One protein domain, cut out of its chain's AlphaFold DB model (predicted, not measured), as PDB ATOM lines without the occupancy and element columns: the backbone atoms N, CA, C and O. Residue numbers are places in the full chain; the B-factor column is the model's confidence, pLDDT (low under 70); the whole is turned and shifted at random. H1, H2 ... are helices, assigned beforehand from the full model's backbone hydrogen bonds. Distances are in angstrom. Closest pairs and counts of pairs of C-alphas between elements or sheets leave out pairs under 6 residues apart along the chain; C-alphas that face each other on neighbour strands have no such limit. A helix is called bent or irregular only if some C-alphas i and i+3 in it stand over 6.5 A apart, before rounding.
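Overview. This is residues 2 to 193 of the 282 residues of an uncharacterized protein of Psychrobacter sp (UniProt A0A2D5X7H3). A long, thin rod of helices: H1 runs nearly its whole length one way, H3 and then H4 come back along H1 one after the other, and H5, which also runs nearly the whole length of the rod, goes the same way as H1 beside them. The short H2 sits at the turn between H1 and H3, and the last stretch of H5 with the two residues after it, residues 178 to 193, sticks out free beyond the contacts. The printed part has 192 residues with five named helices, H1 to H5 in that order, and no named strand; the class is all helix. It is extended, with a radius of gyration of the C-alphas of 27.8 A and spans of 92 by 33 by 20 A.

Along the chain. H1, residues 2 to 57, begins with C-alpha 2 at (11.179, 55.702, 116.623) and is 83.2 A long; it is neither bent nor irregular, but only just: C-alphas 2 and 5 are 6.0 A apart. H2 holds residues 63 to 69. H3, residues 72 to 96, measures 35.6 A, and H4, residues 99 to 130, 46.1 A, ending with C-alpha 130 at (12.278, 55.992, 105.147). H5, residues 134 to 191, the longest helix by residues, measures 84.7 A and ends with C-alpha 191 at (-74.840, 74.100, 111.813).

Arrangement. H1, H3, H4 and H5 form a bundle, helices running along one another. With residues 34 to 56 alone, H1 touches H3, opposite ways at a shallow tilt of 24 degrees; their closest C-alphas, of Ala 52 and Ser 76, are 4.4 A apart. With residues 13 to 31 alone, H1 touches H4, opposite ways at a shallow tilt of 14 degrees, closest at the C-alphas of His 24 and Lys 106, 6.0 A. H1 and H5 touch, the same way at a shallow tilt of 11 degrees, closest at the C-alphas of Ile 16 and Ile 148, 6.9 A. H4 and H5 are a hairpin at a shallow tilt of 3 degrees; the closest C-alphas, of Leu 112 and Gln 147, are 6.6 A apart. H3 touches H5 with residues 88 to 96 alone, closest at the C-alphas of Ile 95 and Asp 165, 7.1 A. H2 touches H3 only at the corner, with the C-alphas of Phe 69 and Gly 75 5.2 A apart, and is apart from H1, H4 and H5. In H2, H3, H4 and H5 every O i to N i+4 pair is within hydrogen-bond range; in H1, 51 of 52 are.

Size, cuts and confidence. The C-alphas farthest apart, of Ala 130 and Lys 193, are 93.3 A apart. The printed part has no cut, and its four links are tight. The mean pLDDT of the printed part is 79.0; 30 residues are under 70, among them residues 97 to 101, 128 to 131 and 179 to 193.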
ATOM      1  N   ARG A   2      11.961  55.997 117.851       56.38
ATOM      2  CA  ARG A   2      11.179  55.702 116.623       56.38
ATOM      3  C   ARG A   2       9.898  54.860 116.812       56.38
ATOM      4  O   ARG A   2       8.929  55.112 116.110       56.38
ATOM      5  N   SER A   3       9.849  53.915 117.758       63.47
ATOM      6  CA  SER A   3       8.637  53.100 117.998       63.47
ATOM      7  C   SER A   3       7.533  53.838 118.770       63.47
ATOM      8  O   SER A   3       6.360  53.514 118.611       63.47
ATOM      9  N   GLY A   4       7.886  54.853 119.569       76.62
ATOM     10  CA  GLY A   4       6.927  55.593 120.399       76.62
ATOM     11  C   GLY A   4       6.011  56.505 119.584       76.62
ATOM     12  O   GLY A   4       4.801  56.481 119.778       76.62
ATOM     13  N   LEU A   5       6.567  57.252 118.623       77.88
ATOM     14  CA  LEU A   5       5.788  58.156 117.764       77.88
ATOM     15  C   LEU A   5       4.804  57.397 116.870       77.88
ATOM     16  O   LEU A   5       3.652  57.801 116.739       77.88
ATOM     17  N   LEU A   6       5.227  56.256 116.315       77.94
ATOM     18  CA  LEU A   6       4.349  55.390 115.532       77.94
ATOM     19  C   LEU A   6       3.203  54.836 116.395       77.94
ATOM     20  O   LEU A   6       2.058  54.838 115.959       77.94
ATOM     21  N   SER A   7       3.493  54.413 117.631       82.56
ATOM     22  CA  SER A   7       2.468  53.938 118.571       82.56
ATOM     23  C   SER A   7       1.443  55.021 118.912       82.56
ATOM     24  O   SER A   7       0.250  54.735 118.947       82.56
ATOM     25  N   ILE A   8       1.890  56.261 119.135       85.06
ATOM     26  CA  ILE A   8       1.001  57.400 119.399       85.06
ATOM     27  C   ILE A   8       0.144  57.702 118.166       85.06
ATOM     28  O   ILE A   8      -1.066  57.869 118.283       85.06
ATOM     29  N   LEU A   9       0.742  57.705 116.972       83.69
ATOM     30  CA  LEU A   9       0.006  57.942 115.731       83.69
ATOM     31  C   LEU A   9      -1.029  56.841 115.452       83.69
ATOM     32  O   LEU A   9      -2.099  57.124 114.922       83.69
ATOM     33  N   ASN A  10      -0.727  55.591 115.818       85.19
ATOM     34  CA  ASN A  10      -1.671  54.476 115.725       85.19
ATOM     35  C   ASN A  10      -2.865  54.674 116.661       85.19
ATOM     36  O   ASN A  10      -3.994  54.444 116.238       85.19
ATOM     37  N   ALA A  11      -2.619  55.122 117.896       86.81
ATOM     38  CA  ALA A  11      -3.682  55.431 118.847       86.81
ATOM     39  C   ALA A  11      -4.581  56.562 118.318       86.81
ATOM     40  O   ALA A  11      -5.782  56.366 118.187       86.81
ATOM     41  N   ILE A  12      -3.989  57.678 117.868       86.38
ATOM     42  CA  ILE A  12      -4.730  58.807 117.276       86.38
ATOM     43  C   ILE A  12      -5.559  58.354 116.067       86.38
ATOM     44  O   ILE A  12      -6.725  58.719 115.931       86.38
ATOM     45  N   HIS A  13      -4.974  57.551 115.175       86.31
ATOM     46  CA  HIS A  13      -5.694  57.017 114.024       86.31
ATOM     47  C   HIS A  13      -6.886  56.147 114.445       86.31
ATOM     48  O   HIS A  13      -7.972  56.308 113.888       86.31
ATOM     49  N   SER A  14      -6.684  55.252 115.416       88.69
ATOM     50  CA  SER A  14      -7.731  54.376 115.942       88.69
ATOM     51  C   SER A  14      -8.883  55.181 116.540       88.69
ATOM     52  O   SER A  14     -10.026  54.971 116.143       88.69
ATOM     53  N   ASP A  15      -8.582  56.155 117.402       89.19
ATOM     54  CA  ASP A  15      -9.584  57.005 118.058       89.19
ATOM     55  C   ASP A  15     -10.422  57.787 117.033       89.19
ATOM     56  O   ASP A  15     -11.637  57.945 117.176       89.19
ATOM     57  N   ILE A  16      -9.791  58.255 115.951       86.44
ATOM     58  CA  ILE A  16     -10.476  58.978 114.874       86.44
ATOM     59  C   ILE A  16     -11.408  58.068 114.092       86.44
ATOM     60  O   ILE A  16     -12.547  58.451 113.827       86.44
ATOM     61  N   ILE A  17     -10.934  56.881 113.714       88.62
ATOM     62  CA  ILE A  17     -11.760  55.909 112.995       88.62
ATOM     63  C   ILE A  17     -12.932  55.468 113.869       88.62
ATOM     64  O   ILE A  17     -14.056  55.454 113.381       88.62
ATOM     65  N   GLU A  18     -12.711  55.209 115.158       90.81
ATOM     66  CA  GLU A  18     -13.783  54.863 116.093       90.81
ATOM     67  C   GLU A  18     -14.805  56.000 116.230       90.81
ATOM     68  O   GLU A  18     -16.015  55.764 116.191       90.81
ATOM     69  N   THR A  19     -14.344  57.250 116.299       87.50
ATOM     70  CA  THR A  19     -15.227  58.424 116.336       87.50
ATOM     71  C   THR A  19     -16.060  58.542 115.054       87.50
ATOM     72  O   THR A  19     -17.270  58.785 115.117       87.50
ATOM     73  N   MET A  20     -15.446  58.335 113.884       88.25
ATOM     74  CA  MET A  20     -16.137  58.345 112.590       88.25
ATOM     75  C   MET A  20     -17.136  57.187 112.464       88.25
ATOM     76  O   MET A  20     -18.265  57.408 112.029       88.25
ATOM     77  N   ASP A  21     -16.763  55.978 112.887       89.06
ATOM     78  CA  ASP A  21     -17.625  54.793 112.866       89.06
ATOM     79  C   ASP A  21     -18.808  54.954 113.833       89.06
ATOM     80  O   ASP A  21     -19.945  54.609 113.500       89.06
ATOM     81  N   SER A  22     -18.582  55.532 115.015       88.69
ATOM     82  CA  SER A  22     -19.638  55.872 115.971       88.69
ATOM     83  C   SER A  22     -20.623  56.886 115.379       88.69
ATOM     84  O   SER A  22     -21.837  56.661 115.410       88.69
ATOM     85  N   ALA A  23     -20.116  57.954 114.751       85.06
ATOM     86  CA  ALA A  23     -20.942  58.950 114.075       85.06
ATOM     87  C   ALA A  23     -21.746  58.333 112.917       85.06
ATOM     88  O   ALA A  23     -22.961  58.517 112.842       85.06
ATOM     89  N   HIS A  24     -21.105  57.539 112.057       85.81
ATOM     90  CA  HIS A  24     -21.767  56.820 110.969       85.81
ATOM     91  C   HIS A  24     -22.900  55.925 111.495       85.81
ATOM     92  O   HIS A  24     -24.043  55.995 111.029       85.81
ATOM     93  N   ASN A  25     -22.607  55.108 112.508       86.31
ATOM     94  CA  ASN A  25     -23.570  54.191 113.110       86.31
ATOM     95  C   ASN A  25     -24.736  54.922 113.780       86.31
ATOM     96  O   ASN A  25     -25.866  54.431 113.733       86.31
ATOM     97  N   TYR A  26     -24.490  56.089 114.379       85.56
ATOM     98  CA  TYR A  26     -25.543  56.942 114.921       85.56
ATOM     99  C   TYR A  26     -26.550  57.333 113.831       85.56
ATOM    100  O   TYR A  26     -27.746  57.091 113.999       85.56
ATOM    101  N   TYR A  27     -26.084  57.847 112.688       81.50
ATOM    102  CA  TYR A  27     -26.967  58.249 111.588       81.50
ATOM    103  C   TYR A  27     -27.755  57.064 111.009       81.50
ATOM    104  O   TYR A  27     -28.956  57.187 110.759       81.50
ATOM    105  N   VAL A  28     -27.127  55.891 110.866       81.75
ATOM    106  CA  VAL A  28     -27.812  54.672 110.403       81.75
ATOM    107  C   VAL A  28     -28.902  54.235 111.386       81.75
ATOM    108  O   VAL A  28     -30.043  54.005 110.980       81.75
ATOM    109  N   LYS A  29     -28.579  54.144 112.683       85.19
ATOM    110  CA  LYS A  29     -29.531  53.707 113.715       85.19
ATOM    111  C   LYS A  29     -30.704  54.673 113.845       85.19
ATOM    112  O   LYS A  29     -31.848  54.225 113.863       85.19
ATOM    113  N   GLN A  30     -30.441  55.977 113.888       82.81
ATOM    114  CA  GLN A  30     -31.493  56.987 114.022       82.81
ATOM    115  C   GLN A  30     -32.448  56.982 112.826       82.81
ATOM    116  O   GLN A  30     -33.663  57.015 113.016       82.81
ATOM    117  N   ALA A  31     -31.933  56.839 111.600       80.56
ATOM    118  CA  ALA A  31     -32.781  56.729 110.416       80.56
ATOM    119  C   ALA A  31     -33.726  55.514 110.487       80.56
ATOM    120  O   ALA A  31     -34.902  55.617 110.134       80.56
ATOM    121  N   VAL A  32     -33.240  54.364 110.968       83.81
ATOM    122  CA  VAL A  32     -34.072  53.161 111.150       83.81
ATOM    123  C   VAL A  32     -35.118  53.375 112.246       83.81
ATOM    124  O   VAL A  32     -36.291  53.074 112.028       83.81
ATOM    125  N   ILE A  33     -34.718  53.936 113.391       85.94
ATOM    126  CA  ILE A  33     -35.614  54.194 114.525       85.94
ATOM    127  C   ILE A  33     -36.733  55.155 114.118       85.94
ATOM    128  O   ILE A  33     -37.901  54.838 114.330       85.94
ATOM    129  N   PHE A  34     -36.422  56.288 113.484       83.44
ATOM    130  CA  PHE A  34     -37.450  57.253 113.086       83.44
ATOM    131  C   PHE A  34     -38.392  56.710 112.009       83.44
ATOM    132  O   PHE A  34     -39.592  56.967 112.075       83.44
ATOM    133  N   ARG A  35     -37.899  55.902 111.061       82.50
ATOM    134  CA  ARG A  35     -38.766  55.204 110.092       82.50
ATOM    135  C   ARG A  35     -39.702  54.211 110.763       82.50
ATOM    136  O   ARG A  35     -40.876  54.130 110.395       82.50
ATOM    137  N   PHE A  36     -39.190  53.455 111.729       86.62
ATOM    138  CA  PHE A  36     -39.992  52.512 112.494       86.62
ATOM    139  C   PHE A  36     -41.061  53.245 113.310       86.62
ATOM    140  O   PHE A  36     -42.240  52.923 113.181       86.62
ATOM    141  N   LEU A  37     -40.674  54.281 114.061       87.62
ATOM    142  CA  LEU A  37     -41.596  55.110 114.839       87.62
ATOM    143  C   LEU A  37     -42.671  55.741 113.952       87.62
ATOM    144  O   LEU A  37     -43.845  55.596 114.268       87.62
ATOM    145  N   SER A  38     -42.291  56.325 112.808       87.25
ATOM    146  CA  SER A  38     -43.219  56.852 111.795       87.25
ATOM    147  C   SER A  38     -44.232  55.791 111.348       87.25
ATOM    148  O   SER A  38     -45.444  56.017 111.383       87.25
ATOM    149  N   SER A  39     -43.757  54.591 111.005       87.12
ATOM    150  CA  SER A  39     -44.613  53.483 110.563       87.12
ATOM    151  C   SER A  39     -45.604  53.053 111.648       87.12
ATOM    152  O   SER A  39     -46.789  52.875 111.365       87.12
ATOM    153  N   VAL A  40     -45.141  52.946 112.898       90.44
ATOM    154  CA  VAL A  40     -45.984  52.614 114.054       90.44
ATOM    155  C   VAL A  40     -47.021  53.710 114.297       90.44
ATOM    156  O   VAL A  40     -48.206  53.402 114.415       90.44
ATOM    157  N   THR A  41     -46.626  54.989 114.297       89.50
ATOM    158  CA  THR A  41     -47.571  56.101 114.483       89.50
ATOM    159  C   THR A  41     -48.628  56.158 113.390       89.50
ATOM    160  O   THR A  41     -49.794  56.379 113.706       89.50
ATOM    161  N   ARG A  42     -48.271  55.899 112.125       87.50
ATOM    162  CA  ARG A  42     -49.248  55.846 111.025       87.50
ATOM    163  C   ARG A  42     -50.226  54.697 111.178       87.50
ATOM    164  O   ARG A  42     -51.413  54.887 110.937       87.50
ATOM    165  N   LEU A  43     -49.740  53.521 111.576       91.94
ATOM    166  CA  LEU A  43     -50.600  52.361 111.792       91.94
ATOM    167  C   LEU A  43     -51.609  52.641 112.910       91.94
ATOM    168  O   LEU A  43     -52.805  52.435 112.717       91.94
ATOM    169  N   ILE A  44     -51.143  53.184 114.040       91.12
ATOM    170  CA  ILE A  44     -52.017  53.551 115.161       91.12
ATOM    171  C   ILE A  44     -53.008  54.639 114.725       91.12
ATOM    172  O   ILE A  44     -54.211  54.475 114.923       91.12
ATOM    173  N   ALA A  45     -52.543  55.703 114.064       86.69
ATOM    174  CA  ALA A  45     -53.404  56.771 113.556       86.69
ATOM    175  C   ALA A  45     -54.489  56.233 112.611       86.69
ATOM    176  O   ALA A  45     -55.654  56.595 112.739       86.69
ATOM    177  N   PHE A  46     -54.136  55.319 111.706       88.19
ATOM    178  CA  PHE A  46     -55.095  54.683 110.807       88.19
ATOM    179  C   PHE A  46     -56.138  53.863 111.573       88.19
ATOM    180  O   PHE A  46     -57.334  54.002 111.321       88.19
ATOM    181  N   THR A  47     -55.716  53.047 112.547       90.00
ATOM    182  CA  THR A  47     -56.660  52.264 113.363       90.00
ATOM    183  C   THR A  47     -57.615  53.148 114.164       90.00
ATOM    184  O   THR A  47     -58.809  52.855 114.220       90.00
ATOM    185  N   LEU A  48     -57.126  54.263 114.718       89.38
ATOM    186  CA  LEU A  48     -57.954  55.235 115.428       89.38
ATOM    187  C   LEU A  48     -58.907  55.974 114.486       89.38
ATOM    188  O   LEU A  48     -60.065  56.164 114.844       89.38
ATOM    189  N   ALA A  49     -58.475  56.321 113.271       81.75
ATOM    190  CA  ALA A  49     -59.342  56.920 112.260       81.75
ATOM    191  C   ALA A  49     -60.500  55.980 111.884       81.75
ATOM    192  O   ALA A  49     -61.658  56.394 111.855       81.75
ATOM    193  N   VAL A  50     -60.205  54.696 111.654       86.50
ATOM    194  CA  VAL A  50     -61.225  53.676 111.365       86.50
ATOM    195  C   VAL A  50     -62.172  53.502 112.555       86.50
ATOM    196  O   VAL A  50     -63.388  53.474 112.364       86.50
ATOM    197  N   ALA A  51     -61.644  53.447 113.781       84.44
ATOM    198  CA  ALA A  51     -62.453  53.360 114.996       84.44
ATOM    199  C   ALA A  51     -63.344  54.598 115.194       84.44
ATOM    200  O   ALA A  51     -64.510  54.461 115.562       84.44
ATOM    201  N   ALA A  52     -62.834  55.797 114.904       82.25
ATOM    202  CA  ALA A  52     -63.595  57.040 114.963       82.25
ATOM    203  C   ALA A  52     -64.759  57.040 113.967       82.25
ATOM    204  O   ALA A  52     -65.896  57.334 114.339       82.25
ATOM    205  N   ILE A  53     -64.497  56.662 112.712       81.69
ATOM    206  CA  ILE A  53     -65.529  56.541 111.673       81.69
ATOM    207  C   ILE A  53     -66.576  55.512 112.107       81.69
ATOM    208  O   ILE A  53     -67.772  55.803 112.084       81.69
ATOM    209  N   TRP A  54     -66.138  54.343 112.578       84.81
ATOM    210  CA  TRP A  54     -67.035  53.296 113.056       84.81
ATOM    211  C   TRP A  54     -67.934  53.783 114.196       84.81
ATOM    212  O   TRP A  54     -69.147  53.606 114.132       84.81
ATOM    213  N   LEU A  55     -67.376  54.446 115.213       82.31
ATOM    214  CA  LEU A  55     -68.156  54.983 116.333       82.31
ATOM    215  C   LEU A  55     -69.105  56.108 115.921       82.31
ATOM    216  O   LEU A  55     -70.176  56.229 116.507       82.31
ATOM    217  N   THR A  56     -68.749  56.891 114.902       80.38
ATOM    218  CA  THR A  56     -69.602  57.971 114.380       80.38
ATOM    219  C   THR A  56     -70.877  57.426 113.730       80.38
ATOM    220  O   THR A  56     -71.936  58.034 113.857       80.38
ATOM    221  N   PHE A  57     -70.797  56.270 113.060       78.44
ATOM    222  CA  PHE A  57     -71.939  55.652 112.369       78.44
ATOM    223  C   PHE A  57     -72.555  54.459 113.118       78.44
ATOM    224  O   PHE A  57     -73.611  53.955 112.724       78.44
ATOM    225  N   SER A  58     -71.931  54.001 114.206       76.88
ATOM    226  CA  SER A  58     -72.447  52.909 115.027       76.88
ATOM    227  C   SER A  58     -73.710  53.339 115.766       76.88
ATOM    228  O   SER A  58     -73.698  54.255 116.583       76.88
ATOM    229  N   LYS A  59     -74.799  52.595 115.555       71.25
ATOM    230  CA  LYS A  59     -76.030  52.713 116.356       71.25
ATOM    231  C   LYS A  59     -75.950  51.974 117.699       71.25
ATOM    232  O   LYS A  59     -76.887  52.047 118.486       71.25
ATOM    233  N   LYS A  60     -74.870  51.223 117.947       75.12
ATOM    234  CA  LYS A  60     -74.633  50.501 119.204       75.12
ATOM    235  C   LYS A  60     -73.695  51.300 120.105       75.12
ATOM    236  O   LYS A  60     -72.615  51.704 119.669       75.12
ATOM    237  N   GLU A  61     -74.095  51.473 121.363       74.38
ATOM    238  CA  GLU A  61     -73.201  51.922 122.432       74.38
ATOM    239  C   GLU A  61     -72.395  50.729 122.951       74.38
ATOM    240  O   GLU A  61     -72.953  49.729 123.403       74.38
ATOM    241  N   TYR A  62     -71.071  50.831 122.881       80.75
ATOM    242  CA  TYR A  62     -70.166  49.836 123.449       80.75
ATOM    243  C   TYR A  62     -69.888  50.175 124.916       80.75
ATOM    244  O   TYR A  62     -69.573  51.324 125.224       80.75
ATOM    245  N   ALA A  63     -69.952  49.181 125.806       81.94
ATOM    246  CA  ALA A  63     -69.792  49.375 127.253       81.94
ATOM    247  C   ALA A  63     -68.489  50.114 127.617       81.94
ATOM    248  O   ALA A  63     -68.538  51.117 128.318       81.94
ATOM    249  N   LEU A  64     -67.355  49.701 127.035       83.06
ATOM    250  CA  LEU A  64     -66.050  50.352 127.227       83.06
ATOM    251  C   LEU A  64     -66.024  51.820 126.776       83.06
ATOM    252  O   LEU A  64     -65.404  52.661 127.417       83.06
ATOM    253  N   VAL A  65     -66.697  52.146 125.669       82.44
ATOM    254  CA  VAL A  65     -66.731  53.520 125.141       82.44
ATOM    255  C   VAL A  65     -67.611  54.406 126.017       82.44
ATOM    256  O   VAL A  65     -67.277  55.562 126.262       82.44
ATOM    257  N   LYS A  66     -68.712  53.853 126.531       79.25
ATOM    258  CA  LYS A  66     -69.599  54.533 127.471       79.25
ATOM    259  C   LYS A  66     -68.920  54.792 128.817       79.25
ATOM    260  O   LYS A  66     -69.070  55.876 129.363       79.25
ATOM    261  N   GLU A  67     -68.148  53.831 129.318       86.19
ATOM    262  CA  GLU A  67     -67.406  53.953 130.576       86.19
ATOM    263  C   GLU A  67     -66.279  54.994 130.491       86.19
ATOM    264  O   GLU A  67     -66.143  55.826 131.382       86.19
ATOM    265  N   LEU A  68     -65.507  54.997 129.397       85.62
ATOM    266  CA  LEU A  68     -64.342  55.879 129.249       85.62
ATOM    267  C   LEU A  68     -64.672  57.271 128.693       85.62
ATOM    268  O   LEU A  68     -64.009  58.244 129.044       85.62
ATOM    269  N   PHE A  69     -65.673  57.382 127.814       82.38
ATOM    270  CA  PHE A  69     -65.964  58.616 127.068       82.38
ATOM    271  C   PHE A  69     -67.410  59.112 127.245       82.38
ATOM    272  O   PHE A  69     -67.795  60.142 126.686       82.38
ATOM    273  N   GLY A  70     -68.236  58.400 128.015       81.06
ATOM    274  CA  GLY A  70     -69.636  58.736 128.282       81.06
ATOM    275  C   GLY A  70     -70.591  58.342 127.154       81.06
ATOM    276  O   GLY A  70     -71.655  57.788 127.418       81.06
ATOM    277  N   ASN A  71     -70.228  58.592 125.894       79.00
ATOM    278  CA  ASN A  71     -71.018  58.197 124.726       79.00
ATOM    279  C   ASN A  71     -70.142  57.982 123.474       79.00
ATOM    280  O   ASN A  71     -68.975  58.383 123.421       79.00
ATOM    281  N   SER A  72     -70.721  57.365 122.439       74.69
ATOM    282  CA  SER A  72     -70.018  57.070 121.180       74.69
ATOM    283  C   SER A  72     -69.563  58.323 120.416       74.69
ATOM    284  O   SER A  72     -68.538  58.275 119.738       74.69
ATOM    285  N   ALA A  73     -70.274  59.449 120.541       74.81
ATOM    286  CA  ALA A  73     -69.916  60.704 119.875       74.81
ATOM    287  C   ALA A  73     -68.646  61.333 120.478       74.81
ATOM    288  O   ALA A  73     -67.740  61.728 119.750       74.81
ATOM    289  N   ASN A  74     -68.542  61.352 121.804       77.25
ATOM    290  CA  ASN A  74     -67.371  61.813 122.543       77.25
ATOM    291  C   ASN A  74     -66.169  60.891 122.305       77.25
ATOM    292  O   ASN A  74     -65.059  61.378 122.101       77.25
ATOM    293  N   GLY A  75     -66.389  59.570 122.266       77.44
ATOM    294  CA  GLY A  75     -65.347  58.603 121.907       77.44
ATOM    295  C   GLY A  75     -64.829  58.799 120.478       77.44
ATOM    296  O   GLY A  75     -63.620  58.786 120.251       77.44
ATOM    297  N   SER A  76     -65.726  59.061 119.519       75.31
ATOM    298  CA  SER A  76     -65.363  59.432 118.144       75.31
ATOM    299  C   SER A  76     -64.515  60.708 118.102       75.31
ATOM    300  O   SER A  76     -63.425  60.696 117.529       75.31
ATOM    301  N   LEU A  77     -64.954  61.783 118.767       76.88
ATOM    302  CA  LEU A  77     -64.210  63.046 118.830       76.88
ATOM    303  C   LEU A  77     -62.817  62.863 119.439       76.88
ATOM    304  O   LEU A  77     -61.843  63.404 118.914       76.88
ATOM    305  N   PHE A  78     -62.706  62.067 120.504       82.75
ATOM    306  CA  PHE A  78     -61.421  61.742 121.113       82.75
ATOM    307  C   PHE A  78     -60.499  61.006 120.132       82.75
ATOM    308  O   PHE A  78     -59.341  61.389 119.977       82.75
ATOM    309  N   PHE A  79     -60.997  59.990 119.422       82.62
ATOM    310  CA  PHE A  79     -60.195  59.261 118.436       82.62
ATOM    311  C   PHE A  79     -59.799  60.118 117.231       82.62
ATOM    312  O   PHE A  79     -58.677  59.975 116.745       82.62
ATOM    313  N   ILE A  80     -60.650  61.047 116.785       78.00
ATOM    314  CA  ILE A  80     -60.293  62.037 115.756       78.00
ATOM    315  C   ILE A  80     -59.155  62.931 116.257       78.00
ATOM    316  O   ILE A  80     -58.151  63.093 115.561       78.00
ATOM    317  N   ALA A  81     -59.273  63.467 117.474       77.25
ATOM    318  CA  ALA A  81     -58.243  64.316 118.067       77.25
ATOM    319  C   ALA A  81     -56.910  63.564 118.229       77.25
ATOM    320  O   ALA A  81     -55.868  64.049 117.791       77.25
ATOM    321  N   ALA A  82     -56.950  62.342 118.771       81.12
ATOM    322  CA  ALA A  82     -55.778  61.487 118.934       81.12
ATOM    323  C   ALA A  82     -55.124  61.132 117.586       81.12
ATOM    324  O   ALA A  82     -53.900  61.161 117.462       81.12
ATOM    325  N   THR A  83     -55.930  60.864 116.553       82.25
ATOM    326  CA  THR A  83     -55.447  60.646 115.180       82.25
ATOM    327  C   THR A  83     -54.703  61.877 114.661       82.25
ATOM    328  O   THR A  83     -53.597  61.745 114.138       82.25
ATOM    329  N   GLY A  84     -55.264  63.076 114.849       77.50
ATOM    330  CA  GLY A  84     -54.619  64.334 114.469       77.50
ATOM    331  C   GLY A  84     -53.265  64.535 115.157       77.50
ATOM    332  O   GLY A  84     -52.276  64.847 114.493       77.50
ATOM    333  N   SER A  85     -53.185  64.278 116.467       82.25
ATOM    334  CA  SER A  85     -51.925  64.354 117.221       82.25
ATOM    335  C   SER A  85     -50.877  63.355 116.725       82.25
ATOM    336  O   SER A  85     -49.706  63.708 116.585       82.25
ATOM    337  N   LEU A  86     -51.281  62.122 116.413       85.06
ATOM    338  CA  LEU A  86     -50.368  61.101 115.894       85.06
ATOM    339  C   LEU A  86     -49.868  61.425 114.488       85.06
ATOM    340  O   LEU A  86     -48.699  61.192 114.197       85.06
ATOM    341  N   ILE A  87     -50.714  61.991 113.624       83.25
ATOM    342  CA  ILE A  87     -50.289  62.448 112.294       83.25
ATOM    343  C   ILE A  87     -49.301  63.616 112.418       83.25
ATOM    344  O   ILE A  87     -48.309  63.657 111.691       83.25
ATOM    345  N   ALA A  88     -49.513  64.534 113.367       80.38
ATOM    346  CA  ALA A  88     -48.554  65.599 113.651       80.38
ATOM    347  C   ALA A  88     -47.199  65.035 114.125       80.38
ATOM    348  O   ALA A  88     -46.153  65.442 113.619       80.38
ATOM    349  N   MET A  89     -47.206  64.049 115.030       82.25
ATOM    350  CA  MET A  89     -45.989  63.335 115.442       82.25
ATOM    351  C   MET A  89     -45.317  62.593 114.278       82.25
ATOM    352  O   MET A  89     -44.099  62.665 114.135       82.25
ATOM    353  N   ASP A  90     -46.084  61.933 113.407       84.12
ATOM    354  CA  ASP A  90     -45.547  61.265 112.217       84.12
ATOM    355  C   ASP A  90     -44.817  62.251 111.297       84.12
ATOM    356  O   ASP A  90     -43.710  61.971 110.840       84.12
ATOM    357  N   LYS A  91     -45.378  63.447 111.075       79.44
ATOM    358  CA  LYS A  91     -44.699  64.501 110.308       79.44
ATOM    359  C   LYS A  91     -43.353  64.865 110.929       79.44
ATOM    360  O   LYS A  91     -42.363  64.929 110.198       79.44
ATOM    361  N   LEU A  92     -43.287  65.015 112.255       78.94
ATOM    362  CA  LEU A  92     -42.025  65.261 112.961       78.94
ATOM    363  C   LEU A  92     -41.018  64.125 112.749       78.94
ATOM    364  O   LEU A  92     -39.840  64.407 112.523       78.94
ATOM    365  N   TYR A  93     -41.458  62.863 112.760       81.00
ATOM    366  CA  TYR A  93     -40.584  61.725 112.467       81.00
ATOM    367  C   TYR A  93     -40.110  61.695 111.017       81.00
ATOM    368  O   TYR A  93     -38.941  61.413 110.790       81.00
ATOM    369  N   ILE A  94     -40.952  62.027 110.035       76.19
ATOM    370  CA  ILE A  94     -40.548  62.098 108.620       76.19
ATOM    371  C   ILE A  94     -39.483  63.175 108.414       76.19
ATOM    372  O   ILE A  94     -38.471  62.918 107.764       76.19
ATOM    373  N   ILE A  95     -39.691  64.365 108.983       72.75
ATOM    374  CA  ILE A  95     -38.735  65.479 108.908       72.75
ATOM    375  C   ILE A  95     -37.437  65.103 109.623       72.75
ATOM    376  O   ILE A  95     -36.344  65.265 109.083       72.75
ATOM    377  N   SER A  96     -37.556  64.495 110.804       71.88
ATOM    378  CA  SER A  96     -36.411  63.984 111.563       71.88
ATOM    379  C   SER A  96     -35.768  62.751 110.934       71.88
ATOM    380  O   SER A  96     -34.679  62.391 111.347       71.88
ATOM    381  N   SER A  97     -36.407  62.126 109.941       67.44
ATOM    382  CA  SER A  97     -35.921  61.002 109.135       67.44
ATOM    383  C   SER A  97     -35.561  61.442 107.711       67.44
ATOM    384  O   SER A  97     -35.433  60.573 106.841       67.44
ATOM    385  N   ASN A  98     -35.435  62.748 107.433       69.94
ATOM    386  CA  ASN A  98     -35.233  63.253 106.076       69.94
ATOM    387  C   ASN A  98     -34.085  62.493 105.394       69.94
ATOM    388  O   ASN A  98     -32.912  62.659 105.722       69.94
ATOM    389  N   TRP A  99     -34.446  61.604 104.466       61.97
ATOM    390  CA  TRP A  99     -33.528  60.633 103.873       61.97
ATOM    391  C   TRP A  99     -32.343  61.325 103.210       61.97
ATOM    392  O   TRP A  99     -31.218  60.837 103.302       61.97
ATOM    393  N   LYS A 100     -32.592  62.484 102.589       65.94
ATOM    394  CA  LYS A 100     -31.560  63.297 101.949       65.94
ATOM    395  C   LYS A 100     -30.481  63.704 102.955       65.94
ATOM    396  O   LYS A 100     -29.302  63.550 102.668       65.94
ATOM    397  N   ARG A 101     -30.894  64.123 104.148       69.62
ATOM    398  CA  ARG A 101     -30.021  64.591 105.223       69.62
ATOM    399  C   ARG A 101     -29.121  63.479 105.771       69.62
ATOM    400  O   ARG A 101     -27.902  63.576 105.702       69.62
ATOM    401  N   PHE A 102     -29.710  62.360 106.206       73.31
ATOM    402  CA  PHE A 102     -28.924  61.219 106.704       73.31
ATOM    403  C   PHE A 102     -28.004  60.626 105.636       73.31
ATOM    404  O   PHE A 102     -26.911  60.177 105.961       73.31
ATOM    405  N   THR A 103     -28.433  60.608 104.372       74.62
ATOM    406  CA  THR A 103     -27.635  60.031 103.281       74.62
ATOM    407  C   THR A 103     -26.443  60.915 102.927       74.62
ATOM    408  O   THR A 103     -25.353  60.383 102.750       74.62
ATOM    409  N   ILE A 104     -26.621  62.238 102.858       80.12
ATOM    410  CA  ILE A 104     -25.527  63.178 102.567       80.12
ATOM    411  C   ILE A 104     -24.506  63.169 103.707       80.12
ATOM    412  O   ILE A 104     -23.340  62.877 103.458       80.12
ATOM    413  N   ALA A 105     -24.952  63.355 104.954       80.56
ATOM    414  CA  ALA A 105     -24.070  63.318 106.121       80.56
ATOM    415  C   ALA A 105     -23.288  61.997 106.208       80.56
ATOM    416  O   ALA A 105     -22.091  61.987 106.484       80.56
ATOM    417  N   LYS A 106     -23.945  60.865 105.918       83.56
ATOM    418  CA  LYS A 106     -23.290  59.554 105.866       83.56
ATOM    419  C   LYS A 106     -22.220  59.482 104.776       83.56
ATOM    420  O   LYS A 106     -21.130  59.000 105.059       83.56
ATOM    421  N   LEU A 107     -22.522  59.928 103.555       84.69
ATOM    422  CA  LEU A 107     -21.574  59.900 102.435       84.69
ATOM    423  C   LEU A 107     -20.333  60.745 102.726       84.69
ATOM    424  O   LEU A 107     -19.221  60.299 102.463       84.69
ATOM    425  N   GLU A 108     -20.516  61.922 103.313       85.88
ATOM    426  CA  GLU A 108     -19.413  62.804 103.695       85.88
ATOM    427  C   GLU A 108     -18.573  62.210 104.842       85.88
ATOM    428  O   GLU A 108     -17.344  62.255 104.798       85.88
ATOM    429  N   ILE A 109     -19.195  61.571 105.843       87.69
ATOM    430  CA  ILE A 109     -18.464  60.836 106.893       87.69
ATOM    431  C   ILE A 109     -17.700  59.642 106.301       87.69
ATOM    432  O   ILE A 109     -16.542  59.417 106.658       87.69
ATOM    433  N   ASP A 110     -18.315  58.899 105.377       86.75
ATOM    434  CA  ASP A 110     -17.671  57.787 104.675       86.75
ATOM    435  C   ASP A 110     -16.480  58.270 103.839       86.75
ATOM    436  O   ASP A 110     -15.431  57.625 103.841       86.75
ATOM    437  N   GLU A 111     -16.590  59.424 103.180       86.69
ATOM    438  CA  GLU A 111     -15.480  60.053 102.464       86.69
ATOM    439  C   GLU A 111     -14.323  60.393 103.417       86.69
ATOM    440  O   GLU A 111     -13.185  59.983 103.170       86.69
ATOM    441  N   LEU A 112     -14.600  61.069 104.539       87.12
ATOM    442  CA  LEU A 112     -13.588  61.394 105.555       87.12
ATOM    443  C   LEU A 112     -12.903  60.130 106.092       87.12
ATOM    444  O   LEU A 112     -11.676  60.098 106.249       87.12
ATOM    445  N   ARG A 113     -13.674  59.063 106.319       86.12
ATOM    446  CA  ARG A 113     -13.169  57.759 106.758       86.12
ATOM    447  C   ARG A 113     -12.247  57.134 105.713       86.12
ATOM    448  O   ARG A 113     -11.132  56.734 106.048       86.12
ATOM    449  N   GLN A 114     -12.662  57.083 104.447       86.19
ATOM    450  CA  GLN A 114     -11.847  56.530 103.359       86.19
ATOM    451  C   GLN A 114     -10.562  57.335 103.142       86.19
ATOM    452  O   GLN A 114      -9.495  56.747 102.971       86.19
ATOM    453  N   LEU A 115     -10.627  58.666 103.224       85.56
ATOM    454  CA  LEU A 115      -9.450  59.535 103.156       85.56
ATOM    455  C   LEU A 115      -8.483  59.279 104.317       85.56
ATOM    456  O   LEU A 115      -7.271  59.227 104.110       85.56
ATOM    457  N   THR A 116      -9.007  59.074 105.524       85.38
ATOM    458  CA  THR A 116      -8.216  58.779 106.729       85.38
ATOM    459  C   THR A 116      -7.522  57.419 106.623       85.38
ATOM    460  O   THR A 116      -6.328  57.314 106.917       85.38
ATOM    461  N   LEU A 117      -8.225  56.393 106.131       87.00
ATOM    462  CA  LEU A 117      -7.670  55.061 105.866       87.00
ATOM    463  C   LEU A 117      -6.636  55.078 104.730       87.00
ATOM    464  O   LEU A 117      -5.588  54.439 104.829       87.00
ATOM    465  N   LEU A 118      -6.900  55.819 103.652       86.25
ATOM    466  CA  LEU A 118      -5.969  55.955 102.533       86.25
ATOM    467  C   LEU A 118      -4.693  56.683 102.962       86.25
ATOM    468  O   LEU A 118      -3.593  56.240 102.633       86.25
ATOM    469  N   ASN A 119      -4.828  57.776 103.718       82.81
ATOM    470  CA  ASN A 119      -3.682  58.506 104.243       82.81
ATOM    471  C   ASN A 119      -2.871  57.629 105.199       82.81
ATOM    472  O   ASN A 119      -1.649  57.609 105.118       82.81
ATOM    473  N   ARG A 120      -3.542  56.826 106.032       83.38
ATOM    474  CA  ARG A 120      -2.873  55.851 106.893       83.38
ATOM    475  C   ARG A 120      -2.032  54.854 106.095       83.38
ATOM    476  O   ARG A 120      -0.861  54.680 106.410       83.38
ATOM    477  N   LYS A 121      -2.590  54.259 105.037       84.00
ATOM    478  CA  LYS A 121      -1.848  53.337 104.159       84.00
ATOM    479  C   LYS A 121      -0.645  54.009 103.498       84.00
ATOM    480  O   LYS A 121       0.423  53.414 103.428       84.00
ATOM    481  N   ARG A 122      -0.798  55.254 103.031       80.81
ATOM    482  CA  ARG A 122       0.315  56.033 102.456       80.81
ATOM    483  C   ARG A 122       1.426  56.256 103.473       80.81
ATOM    484  O   ARG A 122       2.589  56.044 103.159       80.81
ATOM    485  N   LEU A 123       1.052  56.652 104.686       79.44
ATOM    486  CA  LEU A 123       1.974  56.853 105.794       79.44
ATOM    487  C   LEU A 123       2.713  55.554 106.138       79.44
ATOM    488  O   LEU A 123       3.933  55.566 106.224       79.44
ATOM    489  N   GLU A 124       2.014  54.424 106.251       78.50
ATOM    490  CA  GLU A 124       2.644  53.118 106.491       78.50
ATOM    491  C   GLU A 124       3.678  52.765 105.417       78.50
ATOM    492  O   GLU A 124       4.806  52.428 105.769       78.50
ATOM    493  N   VAL A 125       3.354  52.919 104.128       77.44
ATOM    494  CA  VAL A 125       4.303  52.663 103.028       77.44
ATOM    495  C   VAL A 125       5.537  53.564 103.148       77.44
ATOM    496  O   VAL A 125       6.655  53.058 103.250       77.44
ATOM    497  N   SER A 126       5.347  54.883 103.250       70.56
ATOM    498  CA  SER A 126       6.453  55.845 103.350       70.56
ATOM    499  C   SER A 126       7.319  55.638 104.600       70.56
ATOM    500  O   SER A 126       8.534  55.838 104.569       70.56
ATOM    501  N   PHE A 127       6.718  55.226 105.721       72.88
ATOM    502  CA  PHE A 127       7.430  55.017 106.984       72.88
ATOM    503  C   PHE A 127       8.167  53.686 107.057       72.88
ATOM    504  O   PHE A 127       9.174  53.610 107.763       72.88
ATOM    505  N   THR A 128       7.705  52.667 106.329       67.50
ATOM    506  CA  THR A 128       8.417  51.387 106.220       67.50
ATOM    507  C   THR A 128       9.718  51.555 105.425       67.50
ATOM    508  O   THR A 128      10.712  50.909 105.743       67.50
ATOM    509  N   GLU A 129       9.739  52.470 104.450       64.06
ATOM    510  CA  GLU A 129      10.898  52.729 103.585       64.06
ATOM    511  C   GLU A 129      11.894  53.752 104.166       64.06
ATOM    512  O   GLU A 129      13.101  53.525 104.117       64.06
ATOM    513  N   ALA A 130      11.418  54.868 104.737       66.62
ATOM    514  CA  ALA A 130      12.278  55.992 105.147       66.62
ATOM    515  C   ALA A 130      12.379  56.212 106.673       66.62
ATOM    516  O   ALA A 130      13.248  56.951 107.146       66.62
ATOM    517  N   GLY A 131      11.513  55.569 107.465       67.00
ATOM    518  CA  GLY A 131      11.339  55.857 108.891       67.00
ATOM    519  C   GLY A 131      10.608  57.183 109.164       67.00
ATOM    520  O   GLY A 131      10.576  58.092 108.341       67.00
ATOM    521  N   MET A 132       9.993  57.310 110.346       74.31
ATOM    522  CA  MET A 132       9.235  58.509 110.736       74.31
ATOM    523  C   MET A 132      10.141  59.544 111.419       74.31
ATOM    524  O   MET A 132      10.723  59.268 112.473       74.31
ATOM    525  N   ASN A 133      10.237  60.741 110.835       80.75
ATOM    526  CA  ASN A 133      10.825  61.914 111.483       80.75
ATOM    527  C   ASN A 133       9.739  62.740 112.210       80.75
ATOM    528  O   ASN A 133       8.539  62.511 112.044       80.75
ATOM    529  N   PHE A 134      10.163  63.680 113.056       79.69
ATOM    530  CA  PHE A 134       9.245  64.458 113.894       79.69
ATOM    531  C   PHE A 134       8.332  65.392 113.081       79.69
ATOM    532  O   PHE A 134       7.170  65.572 113.426       79.69
ATOM    533  N   GLU A 135       8.824  65.928 111.965       81.75
ATOM    534  CA  GLU A 135       8.060  66.807 111.073       81.75
ATOM    535  C   GLU A 135       6.922  66.059 110.356       81.75
ATOM    536  O   GLU A 135       5.782  66.519 110.340       81.75
ATOM    537  N   ALA A 136       7.190  64.851 109.851       77.75
ATOM    538  CA  ALA A 136       6.170  63.991 109.258       77.75
ATOM    539  C   ALA A 136       5.133  63.528 110.294       77.75
ATOM    540  O   ALA A 136       3.954  63.400 109.968       77.75
ATOM    541  N   PHE A 137       5.556  63.307 111.545       80.00
ATOM    542  CA  PHE A 137       4.640  63.025 112.651       80.00
ATOM    543  C   PHE A 137       3.700  64.209 112.921       80.00
ATOM    544  O   PHE A 137       2.488  64.008 112.968       80.00
ATOM    545  N   ILE A 138       4.227  65.436 113.027       83.69
ATOM    546  CA  ILE A 138       3.410  66.647 113.209       83.69
ATOM    547  C   ILE A 138       2.421  66.806 112.051       83.69
ATOM    548  O   ILE A 138       1.226  66.949 112.290       83.69
ATOM    549  N   SER A 139       2.884  66.691 110.804       81.88
ATOM    550  CA  SER A 139       2.020  66.830 109.626       81.88
ATOM    551  C   SER A 139       0.895  65.783 109.584       81.88
ATOM    552  O   SER A 139      -0.243  66.087 109.208       81.88
ATOM    553  N   ALA A 140       1.174  64.547 110.017       78.31
ATOM    554  CA  ALA A 140       0.161  63.503 110.137       78.31
ATOM    555  C   ALA A 140      -0.861  63.815 111.245       78.31
ATOM    556  O   ALA A 140      -2.062  63.657 111.021       78.31
ATOM    557  N   CYS A 141      -0.413  64.313 112.401       79.00
ATOM    558  CA  CYS A 141      -1.294  64.779 113.473       79.00
ATOM    559  C   CYS A 141      -2.186  65.944 113.016       79.00
ATOM    560  O   CYS A 141      -3.397  65.885 113.210       79.00
ATOM    561  N   GLU A 142      -1.642  66.942 112.315       84.81
ATOM    562  CA  GLU A 142      -2.412  68.061 111.746       84.81
ATOM    563  C   GLU A 142      -3.420  67.604 110.682       84.81
ATOM    564  O   GLU A 142      -4.494  68.189 110.512       84.81
ATOM    565  N   PHE A 143      -3.092  66.572 109.900       84.12
ATOM    566  CA  PHE A 143      -4.056  65.962 108.985       84.12
ATOM    567  C   PHE A 143      -5.226  65.351 109.761       84.12
ATOM    568  O   PHE A 143      -6.380  65.624 109.434       84.12
ATOM    569  N   TYR A 144      -4.927  64.548 110.779       81.56
ATOM    570  CA  TYR A 144      -5.909  63.870 111.618       81.56
ATOM    571  C   TYR A 144      -6.802  64.855 112.388       81.56
ATOM    572  O   TYR A 144      -8.027  64.732 112.340       81.56
ATOM    573  N   GLU A 145      -6.216  65.896 112.978       84.19
ATOM    574  CA  GLU A 145      -6.942  67.000 113.611       84.19
ATOM    575  C   GLU A 145      -7.901  67.680 112.624       84.19
ATOM    576  O   GLU A 145      -9.084  67.859 112.922       84.19
ATOM    577  N   ARG A 146      -7.446  67.978 111.397       85.00
ATOM    578  CA  ARG A 146      -8.313  68.552 110.356       85.00
ATOM    579  C   ARG A 146      -9.496  67.651 110.002       85.00
ATOM    580  O   ARG A 146     -10.574  68.183 109.732       85.00
ATOM    581  N   GLN A 147      -9.336  66.324 109.993       82.69
ATOM    582  CA  GLN A 147     -10.459  65.415 109.726       82.69
ATOM    583  C   GLN A 147     -11.480  65.415 110.871       82.69
ATOM    584  O   GLN A 147     -12.680  65.477 110.605       82.69
ATOM    585  N   ILE A 148     -11.023  65.429 112.128       82.75
ATOM    586  CA  ILE A 148     -11.903  65.570 113.301       82.75
ATOM    587  C   ILE A 148     -12.671  66.899 113.244       82.75
ATOM    588  O   ILE A 148     -13.889  66.927 113.418       82.75
ATOM    589  N   VAL A 149     -11.983  68.011 112.968       88.12
ATOM    590  CA  VAL A 149     -12.616  69.336 112.880       88.12
ATOM    591  C   VAL A 149     -13.676  69.366 111.776       88.12
ATOM    592  O   VAL A 149     -14.759  69.913 111.986       88.12
ATOM    593  N   LYS A 150     -13.405  68.748 110.618       86.06
ATOM    594  CA  LYS A 150     -14.395  68.599 109.539       86.06
ATOM    595  C   LYS A 150     -15.606  67.775 109.976       86.06
ATOM    596  O   LYS A 150     -16.726  68.211 109.730       86.06
ATOM    597  N   LEU A 151     -15.395  66.650 110.663       83.94
ATOM    598  CA  LEU A 151     -16.475  65.815 111.194       83.94
ATOM    599  C   LEU A 151     -17.380  66.600 112.158       83.94
ATOM    600  O   LEU A 151     -18.601  66.593 112.004       83.94
ATOM    601  N   PHE A 152     -16.804  67.332 113.117       84.38
ATOM    602  CA  PHE A 152     -17.593  68.145 114.050       84.38
ATOM    603  C   PHE A 152     -18.302  69.312 113.366       84.38
ATOM    604  O   PHE A 152     -19.421  69.667 113.744       84.38
ATOM    605  N   LYS A 153     -17.670  69.922 112.358       88.31
ATOM    606  CA  LYS A 153     -18.299  70.976 111.562       88.31
ATOM    607  C   LYS A 153     -19.534  70.441 110.838       88.31
ATOM    608  O   LYS A 153     -20.591  71.052 110.970       88.31
ATOM    609  N   LEU A 154     -19.414  69.282 110.191       84.94
ATOM    610  CA  LEU A 154     -20.519  68.579 109.543       84.94
ATOM    611  C   LEU A 154     -21.647  68.295 110.539       84.94
ATOM    612  O   LEU A 154     -22.777  68.717 110.318       84.94
ATOM    613  N   GLN A 155     -21.347  67.697 111.695       81.88
ATOM    614  CA  GLN A 155     -22.354  67.432 112.732       81.88
ATOM    615  C   GLN A 155     -23.060  68.711 113.218       81.88
ATOM    616  O   GLN A 155     -24.271  68.712 113.464       81.88
ATOM    617  N   LYS A 156     -22.323  69.818 113.357       85.00
ATOM    618  CA  LYS A 156     -22.866  71.112 113.790       85.00
ATOM    619  C   LYS A 156     -23.753  71.753 112.724       85.00
ATOM    620  O   LYS A 156     -24.787  72.319 113.074       85.00
ATOM    621  N   GLU A 157     -23.348  71.706 111.460       85.62
ATOM    622  CA  GLU A 157     -24.130  72.211 110.325       85.62
ATOM    623  C   GLU A 157     -25.420  71.409 110.176       85.62
ATOM    624  O   GLU A 157     -26.503  71.986 110.232       85.62
ATOM    625  N   GLU A 158     -25.313  70.084 110.190       80.38
ATOM    626  CA  GLU A 158     -26.441  69.157 110.202       80.38
ATOM    627  C   GLU A 158     -27.424  69.434 111.344       80.38
ATOM    628  O   GLU A 158     -28.638  69.470 111.149       80.38
ATOM    629  N   THR A 159     -26.927  69.654 112.563       77.56
ATOM    630  CA  THR A 159     -27.781  69.961 113.723       77.56
ATOM    631  C   THR A 159     -28.483  71.314 113.572       77.56
ATOM    632  O   THR A 159     -29.636  71.465 113.980       77.56
ATOM    633  N   LYS A 160     -27.822  72.306 112.966       81.25
ATOM    634  CA  LYS A 160     -28.437  73.611 112.685       81.25
ATOM    635  C   LYS A 160     -29.512  73.515 111.609       81.25
ATOM    636  O   LYS A 160     -30.567  74.124 111.775       81.25
ATOM    637  N   GLU A 161     -29.253  72.788 110.526       80.12
ATOM    638  CA  GLU A 161     -30.238  72.568 109.460       80.12
ATOM    639  C   GLU A 161     -31.464  71.831 109.988       80.12
ATOM    640  O   GLU A 161     -32.586  72.260 109.734       80.12
ATOM    641  N   TRP A 162     -31.270  70.838 110.859       76.25
ATOM    642  CA  TRP A 162     -32.380  70.194 111.563       76.25
ATOM    643  C   TRP A 162     -33.265  71.167 112.333       76.25
ATOM    644  O   TRP A 162     -34.487  71.092 112.248       76.25
ATOM    645  N   GLY A 163     -32.648  72.068 113.104       75.75
ATOM    646  CA  GLY A 163     -33.374  73.064 113.885       75.75
ATOM    647  C   GLY A 163     -34.215  73.980 112.994       75.75
ATOM    648  O   GLY A 163     -35.344  74.320 113.350       75.75
ATOM    649  N   LYS A 164     -33.695  74.336 111.813       80.31
ATOM    650  CA  LYS A 164     -34.434  75.108 110.805       80.31
ATOM    651  C   LYS A 164     -35.598  74.315 110.211       80.31
ATOM    652  O   LYS A 164     -36.711  74.834 110.199       80.31
ATOM    653  N   ASP A 165     -35.366  73.073 109.787       76.69
ATOM    654  CA  ASP A 165     -36.404  72.195 109.228       76.69
ATOM    655  C   ASP A 165     -37.536  71.951 110.236       76.69
ATOM    656  O   ASP A 165     -38.716  72.010 109.888       76.69
ATOM    657  N   LEU A 166     -37.186  71.740 111.509       75.38
ATOM    658  CA  LEU A 166     -38.145  71.569 112.597       75.38
ATOM    659  C   LEU A 166     -38.977  72.837 112.823       75.38
ATOM    660  O   LEU A 166     -40.191  72.751 112.996       75.38
ATOM    661  N   SER A 167     -38.332  74.006 112.802       75.88
ATOM    662  CA  SER A 167     -39.011  75.293 113.003       75.88
ATOM    663  C   SER A 167     -39.988  75.575 111.861       75.88
ATOM    664  O   SER A 167     -41.158  75.852 112.112       75.88
ATOM    665  N   SER A 168     -39.546  75.394 110.610       77.56
ATOM    666  CA  SER A 168     -40.402  75.547 109.426       77.56
ATOM    667  C   SER A 168     -41.593  74.595 109.462       77.56
ATOM    668  O   SER A 168     -42.712  74.990 109.150       77.56
ATOM    669  N   ALA A 169     -41.371  73.343 109.857       69.19
ATOM    670  CA  ALA A 169     -42.440  72.367 109.959       69.19
ATOM    671  C   ALA A 169     -43.445  72.696 111.060       69.19
ATOM    672  O   ALA A 169     -44.642  72.505 110.861       69.19
ATOM    673  N   MET A 170     -42.972  73.184 112.210       73.69
ATOM    674  CA  MET A 170     -43.843  73.651 113.285       73.69
ATOM    675  C   MET A 170     -44.708  74.825 112.839       73.69
ATOM    676  O   MET A 170     -45.884  74.865 113.192       73.69
ATOM    677  N   ASP A 171     -44.151  75.755 112.069       76.00
ATOM    678  CA  ASP A 171     -44.907  76.898 111.568       76.00
ATOM    679  C   ASP A 171     -45.965  76.465 110.543       76.00
ATOM    680  O   ASP A 171     -47.126  76.839 110.695       76.00
ATOM    681  N   SER A 172     -45.646  75.550 109.618       71.00
ATOM    682  CA  SER A 172     -46.662  74.944 108.738       71.00
ATOM    683  C   SER A 172     -47.740  74.173 109.514       71.00
ATOM    684  O   SER A 172     -48.910  74.182 109.138       71.00
ATOM    685  N   LEU A 173     -47.379  73.504 110.615       69.75
ATOM    686  CA  LEU A 173     -48.341  72.804 111.473       69.75
ATOM    687  C   LEU A 173     -49.298  73.781 112.169       69.75
ATOM    688  O   LEU A 173     -50.495  73.504 112.243       69.75
ATOM    689  N   LYS A 174     -48.788  74.923 112.651       72.88
ATOM    690  CA  LYS A 174     -49.615  75.997 113.223       72.88
ATOM    691  C   LYS A 174     -50.567  76.578 112.183       72.88
ATOM    692  O   LYS A 174     -51.741  76.740 112.491       72.88
ATOM    693  N   GLU A 175     -50.090  76.835 110.966       73.12
ATOM    694  CA  GLU A 175     -50.931  77.340 109.874       73.12
ATOM    695  C   GLU A 175     -52.084  76.379 109.567       73.12
ATOM    696  O   GLU A 175     -53.241  76.796 109.559       73.12
ATOM    697  N   ILE A 176     -51.795  75.080 109.424       68.69
ATOM    698  CA  ILE A 176     -52.825  74.056 109.190       68.69
ATOM    699  C   ILE A 176     -53.821  73.993 110.357       68.69
ATOM    700  O   ILE A 176     -55.028  73.863 110.137       68.69
ATOM    701  N   LEU A 177     -53.350  74.092 111.604       67.75
ATOM    702  CA  LEU A 177     -54.211  74.130 112.792       67.75
ATOM    703  C   LEU A 177     -55.132  75.355 112.792       67.75
ATOM    704  O   LEU A 177     -56.326  75.221 113.070       67.75
ATOM    705  N   ASP A 178     -54.606  76.529 112.449       71.38
ATOM    706  CA  ASP A 178     -55.376  77.769 112.368       71.38
ATOM    707  C   ASP A 178     -56.401  77.738 111.225       71.38
ATOM    708  O   ASP A 178     -57.533  78.203 111.393       71.38
ATOM    709  N   GLU A 179     -56.048  77.167 110.073       69.25
ATOM    710  CA  GLU A 179     -56.976  76.943 108.960       69.25
ATOM    711  C   GLU A 179     -58.088  75.968 109.346       69.25
ATOM    712  O   GLU A 179     -59.269  76.292 109.201       69.25
ATOM    713  N   THR A 180     -57.728  74.830 109.940       60.44
ATOM    714  CA  THR A 180     -58.687  73.818 110.407       60.44
ATOM    715  C   THR A 180     -59.625  74.400 111.464       60.44
ATOM    716  O   THR A 180     -60.833  74.166 111.426       60.44
ATOM    717  N   LYS A 181     -59.109  75.222 112.390       63.38
ATOM    718  CA  LYS A 181     -59.928  75.941 113.375       63.38
ATOM    719  C   LYS A 181     -60.914  76.886 112.691       63.38
ATOM    720  O   LYS A 181     -62.097  76.874 113.025       63.38
ATOM    721  N   LYS A 182     -60.463  77.681 111.716       69.81
ATOM    722  CA  LYS A 182     -61.337  78.588 110.951       69.81
ATOM    723  C   LYS A 182     -62.416  77.825 110.181       69.81
ATOM    724  O   LYS A 182     -63.547  78.303 110.093       69.81
ATOM    725  N   GLU A 183     -62.097  76.664 109.619       64.00
ATOM    726  CA  GLU A 183     -63.068  75.803 108.937       64.00
ATOM    727  C   GLU A 183     -64.074  75.188 109.908       64.00
ATOM    728  O   GLU A 183     -65.279  75.296 109.674       64.00
ATOM    729  N   ALA A 184     -63.613  74.657 111.041       56.09
ATOM    730  CA  ALA A 184     -64.475  74.131 112.094       56.09
ATOM    731  C   ALA A 184     -65.412  75.212 112.656       56.09
ATOM    732  O   ALA A 184     -66.605  74.972 112.826       56.09
ATOM    733  N   GLU A 185     -64.918  76.435 112.875       65.69
ATOM    734  CA  GLU A 185     -65.745  77.576 113.281       65.69
ATOM    735  C   GLU A 185     -66.774  77.957 112.205       65.69
ATOM    736  O   GLU A 185     -67.920  78.280 112.530       65.69
ATOM    737  N   LYS A 186     -66.405  77.910 110.918       69.31
ATOM    738  CA  LYS A 186     -67.342  78.142 109.806       69.31
ATOM    739  C   LYS A 186     -68.409  77.052 109.734       69.31
ATOM    740  O   LYS A 186     -69.575  77.377 109.508       69.31
ATOM    741  N   GLU A 187     -68.054  75.786 109.922       54.62
ATOM    742  CA  GLU A 187     -69.013  74.677 109.939       54.62
ATOM    743  C   GLU A 187     -69.922  74.709 111.166       54.62
ATOM    744  O   GLU A 187     -71.133  74.531 111.027       54.62
ATOM    745  N   ALA A 188     -69.380  75.013 112.346       53.72
ATOM    746  CA  ALA A 188     -70.160  75.214 113.560       53.72
ATOM    747  C   ALA A 188     -71.161  76.361 113.379       53.72
ATOM    748  O   ALA A 188     -72.335  76.193 113.689       53.72
ATOM    749  N   LYS A 189     -70.754  77.486 112.775       61.69
ATOM    750  CA  LYS A 189     -71.661  78.597 112.428       61.69
ATOM    751  C   LYS A 189     -72.701  78.220 111.368       61.69
ATOM    752  O   LYS A 189     -73.815  78.732 111.409       61.69
ATOM    753  N   LYS A 190     -72.378  77.324 110.427       56.66
ATOM    754  CA  LYS A 190     -73.345  76.791 109.447       56.66
ATOM    755  C   LYS A 190     -74.372  75.855 110.096       56.66
ATOM    756  O   LYS A 190     -75.540  75.941 109.734       56.66
ATOM    757  N   LYS A 191     -73.959  75.003 111.044       50.06
ATOM    758  CA  LYS A 191     -74.840  74.100 111.813       50.06
ATOM    759  C   LYS A 191     -75.626  74.816 112.918       50.06
ATOM    760  O   LYS A 191     -76.716  74.381 113.252       50.06
ATOM    761  N   ALA A 192     -75.093  75.918 113.443       41.28
ATOM    762  CA  ALA A 192     -75.759  76.807 114.391       41.28
ATOM    763  C   ALA A 192     -76.634  77.871 113.707       41.28
ATOM    764  O   ALA A 192     -77.126  78.777 114.381       41.28
ATOM    765  N   LYS A 193     -76.863  77.780 112.384       38.09
ATOM    766  CA  LYS A 193     -78.028  78.457 111.814       38.09
ATOM    767  C   LYS A 193     -79.251  77.902 112.550       38.09
ATOM    768  O   LYS A 193     -79.410  76.681 112.560       38.09
TER     769      LYS A 193